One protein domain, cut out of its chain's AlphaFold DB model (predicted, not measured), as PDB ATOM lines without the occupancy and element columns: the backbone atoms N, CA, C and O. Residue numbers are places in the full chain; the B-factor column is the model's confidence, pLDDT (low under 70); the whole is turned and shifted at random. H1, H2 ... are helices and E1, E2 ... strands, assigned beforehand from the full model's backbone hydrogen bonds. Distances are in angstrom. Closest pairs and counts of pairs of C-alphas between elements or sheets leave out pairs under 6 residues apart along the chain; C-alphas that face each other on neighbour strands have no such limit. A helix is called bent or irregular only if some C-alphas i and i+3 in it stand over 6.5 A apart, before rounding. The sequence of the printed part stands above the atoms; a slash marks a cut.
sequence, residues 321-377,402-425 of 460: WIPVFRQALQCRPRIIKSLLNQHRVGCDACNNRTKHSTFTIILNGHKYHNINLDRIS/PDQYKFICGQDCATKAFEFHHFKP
ATOM      1  N   TRP A 321      -1.650 -25.470  27.365       97.31
ATOM      2  CA  TRP A 321      -2.275 -26.770  27.575       97.31
ATOM      3  C   TRP A 321      -3.210 -27.170  26.434       97.31
ATOM      4  O   TRP A 321      -4.003 -26.368  25.940       97.31
ATOM      5  N   ILE A 322      -3.142 -28.444  26.044       96.94
ATOM      6  CA  ILE A 322      -4.036 -29.035  25.050       96.94
ATOM      7  C   ILE A 322      -5.465 -29.048  25.625       96.94
ATOM      8  O   ILE A 322      -5.640 -29.404  26.795       96.94
ATOM      9  N   PRO A 323      -6.504 -28.751  24.818       95.44
ATOM     10  CA  PRO A 323      -7.894 -28.738  25.279       95.44
ATOM     11  C   PRO A 323      -8.336 -30.021  25.991       95.44
ATOM     12  O   PRO A 323      -9.026 -29.943  27.000       95.44
ATOM     13  N   VAL A 324      -7.890 -31.195  25.527       94.94
ATOM     14  CA  VAL A 324      -8.223 -32.494  26.146       94.94
ATOM     15  C   VAL A 324      -7.672 -32.595  27.571       94.94
ATOM     16  O   VAL A 324      -8.380 -33.031  28.476       94.94
ATOM     17  N   PHE A 325      -6.428 -32.159  27.784       96.50
ATOM     18  CA  PHE A 325      -5.800 -32.141  29.104       96.50
ATOM     19  C   PHE A 325      -6.500 -31.145  30.033       96.50
ATOM     20  O   PHE A 325      -6.867 -31.499  31.153       96.50
ATOM     21  N   ARG A 326      -6.763 -29.926  29.539       95.31
ATOM     22  CA  ARG A 326      -7.489 -28.894  30.293       95.31
ATOM     23  C   ARG A 326      -8.891 -29.378  30.675       95.31
ATOM     24  O   ARG A 326      -9.270 -29.264  31.831       95.31
ATOM     25  N   GLN A 327      -9.641 -29.966  29.745       93.25
ATOM     26  CA  GLN A 327     -10.978 -30.493  30.020       93.25
ATOM     27  C   GLN A 327     -10.940 -31.614  31.064       93.25
ATOM     28  O   GLN A 327     -11.739 -31.605  31.997       93.25
ATOM     29  N   ALA A 328      -9.993 -32.551  30.955       94.00
ATOM     30  CA  ALA A 328      -9.849 -33.621  31.934       94.00
ATOM     31  C   ALA A 328      -9.537 -33.074  33.339       94.00
ATOM     32  O   ALA A 328     -10.152 -33.523  34.303       94.00
ATOM     33  N   LEU A 329      -8.648 -32.077  33.452       95.00
ATOM     34  CA  LEU A 329      -8.330 -31.411  34.724       95.00
ATOM     35  C   LEU A 329      -9.537 -30.715  35.347       95.00
ATOM     36  O   LEU A 329      -9.664 -30.666  36.563       95.00
ATOM     37  N   GLN A 330     -10.401 -30.141  34.516       92.50
ATOM     38  CA  GLN A 330     -11.539 -29.365  34.984       92.50
ATOM     39  C   GLN A 330     -12.724 -30.224  35.419       92.50
ATOM     40  O   GLN A 330     -13.478 -29.770  36.271       92.50
ATOM     41  N   CYS A 331     -12.888 -31.416  34.838       91.56
ATOM     42  CA  CYS A 331     -14.072 -32.249  35.046       91.56
ATOM     43  C   CYS A 331     -13.865 -33.436  36.002       91.56
ATOM     44  O   CYS A 331     -14.833 -34.148  36.266       91.56
ATOM     45  N   ARG A 332     -12.633 -33.743  36.432       92.62
ATOM     46  CA  ARG A 332     -12.328 -34.945  37.234       92.62
ATOM     47  C   ARG A 332     -11.931 -34.567  38.665       92.62
ATOM     48  O   ARG A 332     -11.098 -33.683  38.834       92.62
ATOM     49  N   PRO A 333     -12.482 -35.229  39.700       91.06
ATOM     50  CA  PRO A 333     -12.349 -34.780  41.091       91.06
ATOM     51  C   PRO A 333     -11.038 -35.166  41.753       91.06
ATOM     52  O   PRO A 333     -10.696 -34.594  42.781       91.06
ATOM     53  N   ARG A 334     -10.307 -36.137  41.206       94.00
ATOM     54  CA  ARG A 334      -9.077 -36.633  41.816       94.00
ATOM     55  C   ARG A 334      -7.914 -36.492  40.844       94.00
ATOM     56  O   ARG A 334      -8.051 -36.773  39.651       94.00
ATOM     57  N   ILE A 335      -6.783 -36.047  41.384       96.81
ATOM     58  CA  ILE A 335      -5.503 -35.945  40.695       96.81
ATOM     59  C   ILE A 335      -4.446 -36.692  41.501       96.81
ATOM     60  O   ILE A 335      -4.317 -36.507  42.707       96.81
ATOM     61  N   ILE A 336      -3.676 -37.538  40.827       97.44
ATOM     62  CA  ILE A 336      -2.530 -38.236  41.401       97.44
ATOM     63  C   ILE A 336      -1.312 -37.864  40.561       97.44
ATOM     64  O   ILE A 336      -1.321 -38.001  39.334       97.44
ATOM     65  N   LYS A 337      -0.264 -37.376  41.222       97.81
ATOM     66  CA  LYS A 337       1.022 -37.029  40.610       97.81
ATOM     67  C   LYS A 337       2.060 -38.055  41.051       97.81
ATOM     68  O   LYS A 337       2.322 -38.192  42.239       97.81
ATOM     69  N   SER A 338       2.685 -38.734  40.095       98.19
ATOM     70  CA  SER A 338       3.732 -39.730  40.360       98.19
ATOM     71  C   SER A 338       4.990 -39.405  39.560       98.19
ATOM     72  O   SER A 338       4.896 -38.949  38.419       98.19
ATOM     73  N   LEU A 339       6.172 -39.623  40.137       98.31
ATOM     74  CA  LEU A 339       7.435 -39.490  39.408       98.31
ATOM     75  C   LEU A 339       7.532 -40.593  38.343       98.31
ATOM     76  O   LEU A 339       7.116 -41.728  38.568       98.31
ATOM     77  N   LEU A 340       8.041 -40.255  37.163       97.75
ATOM     78  CA  LEU A 340       8.264 -41.221  36.096       97.75
ATOM     79  C   LEU A 340       9.662 -41.835  36.242       97.75
ATOM     80  O   LEU A 340      10.648 -41.106  36.244       97.75
ATOM     81  N   ASN A 341       9.749 -43.168  36.282       97.31
ATOM     82  CA  ASN A 341      11.027 -43.884  36.434       97.31
ATOM     83  C   ASN A 341      12.021 -43.616  35.291       97.31
ATOM     84  O   ASN A 341      13.226 -43.723  35.476       97.31
ATOM     85  N   GLN A 342      11.520 -43.302  34.095       96.75
ATOM     86  CA  GLN A 342      12.336 -43.022  32.916       96.75
ATOM     87  C   GLN A 342      11.852 -41.746  32.245       96.75
ATOM     88  O   GLN A 342      10.719 -41.688  31.765       96.75
ATOM     89  N   HIS A 343      12.716 -40.738  32.167       96.25
ATOM     90  CA  HIS A 343      12.401 -39.494  31.477       96.25
ATOM     91  C   HIS A 343      12.052 -39.753  30.009       96.25
ATOM     92  O   HIS A 343      12.758 -40.468  29.299       96.25
ATOM     93  N   ARG A 344      10.956 -39.154  29.540       96.50
ATOM     94  CA  ARG A 344      10.511 -39.256  28.143       96.50
ATOM     95  C   ARG A 344      10.567 -37.900  27.464       96.50
ATOM     96  O   ARG A 344      10.343 -36.873  28.095       96.50
ATOM     97  N   VAL A 345      10.871 -37.899  26.173       97.31
ATOM     98  CA  VAL A 345      10.853 -36.689  25.346       97.31
ATOM     99  C   VAL A 345       9.408 -36.387  24.945       97.31
ATOM    100  O   VAL A 345       8.704 -37.267  24.453       97.31
ATOM    101  N   GLY A 346       8.976 -35.146  25.147       97.19
ATOM    102  CA  GLY A 346       7.609 -34.687  24.923       97.19
ATOM    103  C   GLY A 346       6.818 -34.502  26.214       97.19
ATOM    104  O   GLY A 346       7.085 -35.167  27.208       97.19
ATOM    105  N   CYS A 347       5.842 -33.592  26.194       98.12
ATOM    106  CA  CYS A 347       4.908 -33.324  27.290       98.12
ATOM    107  C   CYS A 347       3.468 -33.400  26.772       98.12
ATOM    108  O   CYS A 347       3.090 -32.596  25.919       98.12
ATOM    109  N   ASP A 348       2.659 -34.311  27.312       98.06
ATOM    110  CA  ASP A 348       1.269 -34.526  26.891       98.06
ATOM    111  C   ASP A 348       0.363 -33.349  27.265       98.06
ATOM    112  O   ASP A 348      -0.608 -33.073  26.568       98.06
ATOM    113  N   ALA A 349       0.690 -32.610  28.331       97.75
ATOM    114  CA  ALA A 349      -0.097 -31.451  28.739       97.75
ATOM    115  C   ALA A 349      -0.037 -30.321  27.710       97.75
ATOM    116  O   ALA A 349      -1.064 -29.719  27.431       97.75
ATOM    117  N   CYS A 350       1.142 -30.015  27.150       97.62
ATOM    118  CA  CYS A 350       1.340 -28.878  26.239       97.62
ATOM    119  C   CYS A 350       1.768 -29.252  24.811       97.62
ATOM    120  O   CYS A 350       2.108 -28.379  24.016       97.62
ATOM    121  N   ASN A 351       1.797 -30.548  24.491       97.00
ATOM    122  CA  ASN A 351       2.287 -31.130  23.235       97.00
ATOM    123  C   ASN A 351       3.711 -30.707  22.823       97.00
ATOM    124  O   ASN A 351       4.096 -30.832  21.657       97.00
ATOM    125  N   ASN A 352       4.508 -30.162  23.746       97.19
ATOM    126  CA  ASN A 352       5.841 -29.689  23.411       97.19
ATOM    127  C   ASN A 352       6.818 -30.869  23.375       97.19
ATOM    128  O   ASN A 352       7.192 -31.399  24.420       97.19
ATOM    129  N   ARG A 353       7.243 -31.248  22.164       97.00
ATOM    130  CA  ARG A 353       8.159 -32.370  21.908       97.00
ATOM    131  C   ARG A 353       9.584 -32.142  22.405       97.00
ATOM    132  O   ARG A 353      10.305 -33.115  22.536       97.00
ATOM    133  N   THR A 354      10.009 -30.905  22.664       96.56
ATOM    134  CA  THR A 354      11.383 -30.633  23.126       96.56
ATOM    135  C   THR A 354      11.524 -30.686  24.644       96.56
ATOM    136  O   THR A 354      12.640 -30.768  25.147       96.56
ATOM    137  N   LYS A 355      10.414 -30.644  25.393       95.94
ATOM    138  CA  LYS A 355      10.439 -30.730  26.857       95.94
ATOM    139  C   LYS A 355      10.556 -32.183  27.308       95.94
ATOM    140  O   LYS A 355       9.882 -33.050  26.761       95.94
ATOM    141  N   HIS A 356      11.353 -32.430  28.342       97.12
ATOM    142  CA  HIS A 356      11.411 -33.733  29.000       97.12
ATOM    143  C   HIS A 356      10.286 -33.862  30.028       97.12
ATOM    144  O   HIS A 356      10.055 -32.961  30.838       97.12
ATOM    145  N   SER A 357       9.593 -34.992  29.994       98.00
ATOM    146  CA  SER A 357       8.605 -35.364  30.994       98.00
ATOM    147  C   SER A 357       9.238 -36.120  32.147       98.00
ATOM    148  O   SER A 357       9.988 -37.080  31.958       98.00
ATOM    149  N   THR A 358       8.899 -35.673  33.349       98.25
ATOM    150  CA  THR A 358       9.418 -36.176  34.624       98.25
ATOM    151  C   THR A 358       8.312 -36.756  35.498       98.25
ATOM    152  O   THR A 358       8.599 -37.567  36.369       98.25
ATOM    153  N   PHE A 359       7.048 -36.398  35.250       98.50
ATOM    154  CA  PHE A 359       5.910 -36.841  36.050       98.50
ATOM    155  C   PHE A 359       4.840 -37.506  35.189       98.50
ATOM    156  O   PHE A 359       4.645 -37.176  34.021       98.50
ATOM    157  N   THR A 360       4.104 -38.419  35.808       98.19
ATOM    158  CA  THR A 360       2.829 -38.933  35.319       98.19
ATOM    159  C   THR A 360       1.718 -38.300  36.144       98.19
ATOM    160  O   THR A 360       1.748 -38.365  37.372       98.19
ATOM    161  N   ILE A 361       0.741 -37.697  35.475       98.19
ATOM    162  CA  ILE A 361      -0.508 -37.246  36.082       98.19
ATOM    163  C   ILE A 361      -1.599 -38.247  35.738       98.19
ATOM    164  O   ILE A 361      -1.814 -38.575  34.571       98.19
ATOM    165  N   ILE A 362      -2.303 -38.703  36.762       97.69
ATOM    166  CA  ILE A 362      -3.483 -39.541  36.650       97.69
ATOM    167  C   ILE A 362      -4.674 -38.728  37.151       97.69
ATOM    168  O   ILE A 362      -4.657 -38.247  38.279       97.69
ATOM    169  N   LEU A 363      -5.701 -38.583  36.317       96.62
ATOM    170  CA  LEU A 363      -6.969 -37.956  36.680       96.62
ATOM    171  C   LEU A 363      -8.050 -39.022  36.726       96.62
ATOM    172  O   LEU A 363      -8.244 -39.734  35.742       96.62
ATOM    173  N   ASN A 364      -8.741 -39.134  37.852       95.06
ATOM    174  CA  ASN A 364      -9.683 -40.213  38.134       95.06
ATOM    175  C   ASN A 364     -10.961 -39.712  38.827       95.06
ATOM    176  O   ASN A 364     -11.049 -38.575  39.291       95.06
ATOM    177  N   GLY A 365     -11.966 -40.592  38.881       91.44
ATOM    178  CA  GLY A 365     -13.280 -40.335  39.477       91.44
ATOM    179  C   GLY A 365     -14.324 -39.911  38.446       91.44
ATOM    180  O   GLY A 365     -13.987 -39.565  37.318       91.44
ATOM    181  N   HIS A 366     -15.605 -39.947  38.812       90.69
ATOM    182  CA  HIS A 366     -16.690 -39.615  37.886       90.69
ATOM    183  C   HIS A 366     -16.619 -38.164  37.421       90.69
ATOM    184  O   HIS A 366     -16.213 -37.272  38.165       90.69
ATOM    185  N   LYS A 367     -16.999 -37.945  36.164       90.62
ATOM    186  CA  LYS A 367     -17.020 -36.614  35.576       90.62
ATOM    187  C   LYS A 367     -18.069 -35.765  36.297       90.62
ATOM    188  O   LYS A 367     -19.189 -36.229  36.500       90.62
ATOM    189  N   TYR A 368     -17.726 -34.532  36.641       90.06
ATOM    190  CA  TYR A 368     -18.684 -33.556  37.149       90.06
ATOM    191  C   TYR A 368     -18.849 -32.378  36.188       90.06
ATOM    192  O   TYR A 368     -18.004 -32.125  35.321       90.06
ATOM    193  N   HIS A 369     -19.964 -31.664  36.328       87.50
ATOM    194  CA  HIS A 369     -20.213 -30.433  35.590       87.50
ATOM    195  C   HIS A 369     -19.291 -29.319  36.094       87.50
ATOM    196  O   HIS A 369     -19.248 -29.055  37.289       87.50
ATOM    197  N   ASN A 370     -18.572 -28.622  35.215       82.06
ATOM    198  CA  ASN A 370     -17.550 -27.648  35.632       82.06
ATOM    199  C   ASN A 370     -18.082 -26.498  36.502       82.06
ATOM    200  O   ASN A 370     -17.316 -25.934  37.276       82.06
ATOM    201  N   ILE A 371     -19.355 -26.140  36.330       81.44
ATOM    202  CA  ILE A 371     -20.013 -25.041  37.052       81.44
ATOM    203  C   ILE A 371     -20.706 -25.576  38.305       81.44
ATOM    204  O   ILE A 371     -20.632 -24.982  39.376       81.44
ATOM    205  N   ASN A 372     -21.352 -26.738  38.190       82.50
ATOM    206  CA  ASN A 372     -22.208 -27.220  39.262       82.50
ATOM    207  C   ASN A 372     -21.486 -28.209  40.184       82.50
ATOM    208  O   ASN A 372     -21.945 -28.480  41.280       82.50
ATOM    209  N   LEU A 373     -20.368 -28.789  39.771       82.38
ATOM    210  CA  LEU A 373     -19.747 -29.930  40.451       82.38
ATOM    211  C   LEU A 373     -20.691 -31.138  40.631       82.38
ATOM    212  O   LEU A 373     -20.313 -32.118  41.267       82.38
ATOM    213  N   ASP A 374     -21.880 -31.106  40.022       86.31
ATOM    214  CA  ASP A 374     -22.826 -32.210  40.050       86.31
ATOM    215  C   ASP A 374     -22.270 -33.342  39.192       86.31
ATOM    216  O   ASP A 374     -21.738 -33.127  38.093       86.31
ATOM    217  N   ARG A 375     -22.369 -34.564  39.715       87.19
ATOM    218  CA  ARG A 375     -21.916 -35.763  39.019       87.19
ATOM    219  C   ARG A 375     -22.748 -35.936  37.753       87.19
ATOM    220  O   ARG A 375     -23.968 -36.046  37.812       87.19
ATOM    221  N   ILE A 376     -22.075 -35.998  36.609       86.31
ATOM    222  CA  ILE A 376     -22.726 -36.309  35.341       86.31
ATOM    223  C   ILE A 376     -22.997 -37.812  35.375       86.31
ATOM    224  O   ILE A 376     -22.063 -38.610  35.266       86.31
ATOM    225  N   SER A 377     -24.256 -38.191  35.605       81.06
ATOM    226  CA  SER A 377     -24.670 -39.588  35.484       81.06
ATOM    227  C   SER A 377     -24.431 -40.041  34.045       81.06
ATOM    228  O   SER A 377     -24.841 -39.359  33.104       81.06
ATOM    229  N   PRO A 402     -12.565 -44.065  29.475       65.56
ATOM    230  CA  PRO A 402     -11.909 -44.566  30.666       65.56
ATOM    231  C   PRO A 402     -12.179 -43.600  31.823       65.56
ATOM    232  O   PRO A 402     -12.014 -42.382  31.693       65.56
ATOM    233  N   ASP A 403     -12.570 -44.150  32.972       82.88
ATOM    234  CA  ASP A 403     -12.736 -43.403  34.227       82.88
ATOM    235  C   ASP A 403     -11.439 -42.734  34.700       82.88
ATOM    236  O   ASP A 403     -11.433 -41.932  35.636       82.88
ATOM    237  N   GLN A 404     -10.342 -43.039  34.013       91.88
ATOM    238  CA  GLN A 404      -9.002 -42.605  34.306       91.88
ATOM    239  C   GLN A 404      -8.328 -42.037  33.052       91.88
ATOM    240  O   GLN A 404      -8.189 -42.713  32.033       91.88
ATOM    241  N   TYR A 405      -7.841 -40.802  33.146       95.19
ATOM    242  CA  TYR A 405      -6.922 -40.227  32.169       95.19
ATOM    243  C   TYR A 405      -5.500 -40.282  32.711       95.19
ATOM    244  O   TYR A 405      -5.258 -39.926  33.861       95.19
ATOM    245  N   LYS A 406      -4.551 -40.694  31.872       97.00
ATOM    246  CA  LYS A 406      -3.125 -40.724  32.201       97.00
ATOM    247  C   LYS A 406      -2.371 -39.823  31.230       97.00
ATOM    248  O   LYS A 406      -2.451 -40.029  30.024       97.00
ATOM    249  N   PHE A 407      -1.632 -38.859  31.766       97.69
ATOM    250  CA  PHE A 407      -0.824 -37.906  31.011       97.69
ATOM    251  C   PHE A 407       0.619 -37.935  31.505       97.69
ATOM    252  O   PHE A 407       0.871 -37.961  32.706       97.69
ATOM    253  N   ILE A 408       1.578 -37.898  30.590       98.19
ATOM    254  CA  ILE A 408       3.004 -37.794  30.894       98.19
ATOM    255  C   ILE A 408       3.412 -36.330  30.703       98.19
ATOM    256  O   ILE A 408       3.244 -35.759  29.629       98.19
ATOM    257  N   CYS A 409       3.867 -35.676  31.768       98.25
ATOM    258  CA  CYS A 409       4.035 -34.226  31.819       98.25
ATOM    259  C   CYS A 409       5.443 -33.818  32.269       98.25
ATOM    260  O   CYS A 409       6.065 -34.444  33.132       98.25
ATOM    261  N   GLY A 410       5.922 -32.700  31.721       98.06
ATOM    262  CA  GLY A 410       7.087 -31.991  32.253       98.06
ATOM    263  C   GLY A 410       6.803 -31.386  33.628       98.06
ATOM    264  O   GLY A 410       5.647 -31.123  33.964       98.06
ATOM    265  N   GLN A 411       7.863 -31.122  34.392       97.25
ATOM    266  CA  GLN A 411       7.802 -30.602  35.763       97.25
ATOM    267  C   GLN A 411       6.886 -29.380  35.912       97.25
ATOM    268  O   GLN A 411       5.961 -29.421  36.720       97.25
ATOM    269  N   ASP A 412       7.063 -28.347  35.081       96.56
ATOM    270  CA  ASP A 412       6.249 -27.124  35.160       96.56
ATOM    271  C   ASP A 412       4.762 -27.393  34.921       96.56
ATOM    272  O   ASP A 412       3.902 -26.864  35.620       96.56
ATOM    273  N   CYS A 413       4.445 -28.212  33.910       97.62
ATOM    274  CA  CYS A 413       3.059 -28.542  33.584       97.62
ATOM    275  C   CYS A 413       2.438 -29.383  34.693       97.62
ATOM    276  O   CYS A 413       1.281 -29.163  35.024       97.62
ATOM    277  N   ALA A 414       3.207 -30.300  35.283       97.75
ATOM    278  CA  ALA A 414       2.726 -31.152  36.353       97.75
ATOM    279  C   ALA A 414       2.449 -30.372  37.643       97.75
ATOM    280  O   ALA A 414       1.396 -30.553  38.248       97.75
ATOM    281  N   THR A 415       3.360 -29.487  38.050       96.50
ATOM    282  CA  THR A 415       3.176 -28.632  39.231       96.50
ATOM    283  C   THR A 415       1.999 -27.678  39.044       96.50
ATOM    284  O   THR A 415       1.102 -27.662  39.881       96.50
ATOM    285  N   LYS A 416       1.922 -26.979  37.903       96.00
ATOM    286  CA  LYS A 416       0.793 -26.081  37.617       96.00
ATOM    287  C   LYS A 416      -0.542 -26.810  37.526       96.00
ATOM    288  O   LYS A 416      -1.536 -26.287  38.003       96.00
ATOM    289  N   ALA A 417      -0.580 -27.997  36.919       96.75
ATOM    290  CA  ALA A 417      -1.800 -28.794  36.824       96.75
ATOM    291  C   ALA A 417      -2.291 -29.251  38.200       96.75
ATOM    292  O   ALA A 417      -3.490 -29.218  38.457       96.75
ATOM    293  N   PHE A 418      -1.368 -29.636  39.084       95.75
ATOM    294  CA  PHE A 418      -1.681 -30.019  40.457       95.75
ATOM    295  C   PHE A 418      -2.246 -28.842  41.256       95.75
ATOM    296  O   PHE A 418      -3.329 -28.943  41.823       95.75
ATOM    297  N   GLU A 419      -1.575 -27.692  41.218       93.75
ATOM    298  CA  GLU A 419      -2.064 -26.467  41.856       93.75
ATOM    299  C   GLU A 419      -3.420 -26.033  41.276       93.75
ATOM    300  O   GLU A 419      -4.363 -25.787  42.024       93.75
ATOM    301  N   PHE A 420      -3.558 -26.008  39.947       93.62
ATOM    302  CA  PHE A 420      -4.812 -25.677  39.264       93.62
ATOM    303  C   PHE A 420      -5.970 -26.576  39.714       93.62
ATOM    304  O   PHE A 420      -7.064 -26.083  39.984       93.62
ATOM    305  N   HIS A 421      -5.723 -27.887  39.809       93.31
ATOM    306  CA  HIS A 421      -6.720 -28.867  40.231       93.31
ATOM    307  C   HIS A 421      -7.176 -28.650  41.677       93.31
ATOM    308  O   HIS A 421      -8.364 -28.762  41.947       93.31
ATOM    309  N   HIS A 422      -6.285 -28.239  42.582       88.38
ATOM    310  CA  HIS A 422      -6.665 -27.903  43.956       88.38
ATOM    311  C   HIS A 422      -7.443 -26.586  44.073       88.38
ATOM    312  O   HIS A 422      -8.394 -26.496  44.850       88.38
ATOM    313  N   PHE A 423      -7.057 -25.557  43.315       85.50
ATOM    314  CA  PHE A 423      -7.685 -24.236  43.426       85.50
ATOM    315  C   PHE A 423      -9.048 -24.152  42.738       85.50
ATOM    316  O   PHE A 423      -9.928 -23.439  43.219       85.50
ATOM    317  N   LYS A 424      -9.251 -24.866  41.626       84.56
ATOM    318  CA  LYS A 424     -10.468 -24.705  40.825       84.56
ATOM    319  C   LYS A 424     -11.757 -25.143  41.550       84.56
ATOM    320  O   LYS A 424     -12.692 -24.347  41.573       84.56
ATOM    321  N   PRO A 425     -11.849 -26.343  42.157       81.62
ATOM    322  CA  PRO A 425     -13.047 -26.753  42.885       81.62
ATOM    323  C   PRO A 425     -13.375 -25.801  44.035       81.62
ATOM    324  O   PRO A 425     -14.544 -25.518  44.265       81.62
TER     325      PRO A 425
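This is residues 321 to 377 and 402 to 425 of the 460 residues of the protein "DUF4211 domain-containing protein" of Melampsora larici-populina (strain 98AG31 / pathotype 3-4-7) (UniProt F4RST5). A twisted sheet of E1, E2 and E3, with the hairpin E1 and E2 sharply bent, has H1 and H2 over one face, making two layers. The printed part has 81 residues with H1, E1, E2, E3, H2 along the chain; the sheet's order is E1, E2, E3, antiparallel. The class is mixed, the whole compact with a radius of gyration of the C-alphas of 12.6 A, spanning 37 by 20 by 20 A.

Find C-alpha 334 at (-9.077, -36.633, 41.816); E1 runs to residue 347, 20.4 A, and bends at 344. E2 is residues 352 to 364, 23.8 A, and bends at 355; E3 is 404 to 409, 15.7 A. H1 is 323 to 331, 12.1 A; H2, 411 to 425, ends 22.4 A on at (-13.047, -26.753, 42.885).

Look for N 336 and O 362 between E1 and E2, and N 361 and O 407 between E2 and E3, each 2.8 A, within hydrogen-bond range. H2 is on the sheet, over E2 and E3, at a height of 9.5 A; its closest C-alpha pair with E2 is Gln 411 and Thr 358, 5.9 A. H1 is over E2 and E3 too, at 10.2 A. H1 and H2 touch at a steep tilt of 40 degrees, the same way, the C-alphas of Leu 329 and His 421 closest at 6.3 A. O i to N i+4 pairs are within range throughout H1 and in 10 of 11 in H2.

The farthest C-alphas, of Thr 354 and Ser 377, are 39.2 A apart. Residues 378 to 401 are not printed, a gap of 14.5 A between C-alphas 377 and 402. Residue 402 alone is under pLDDT 70.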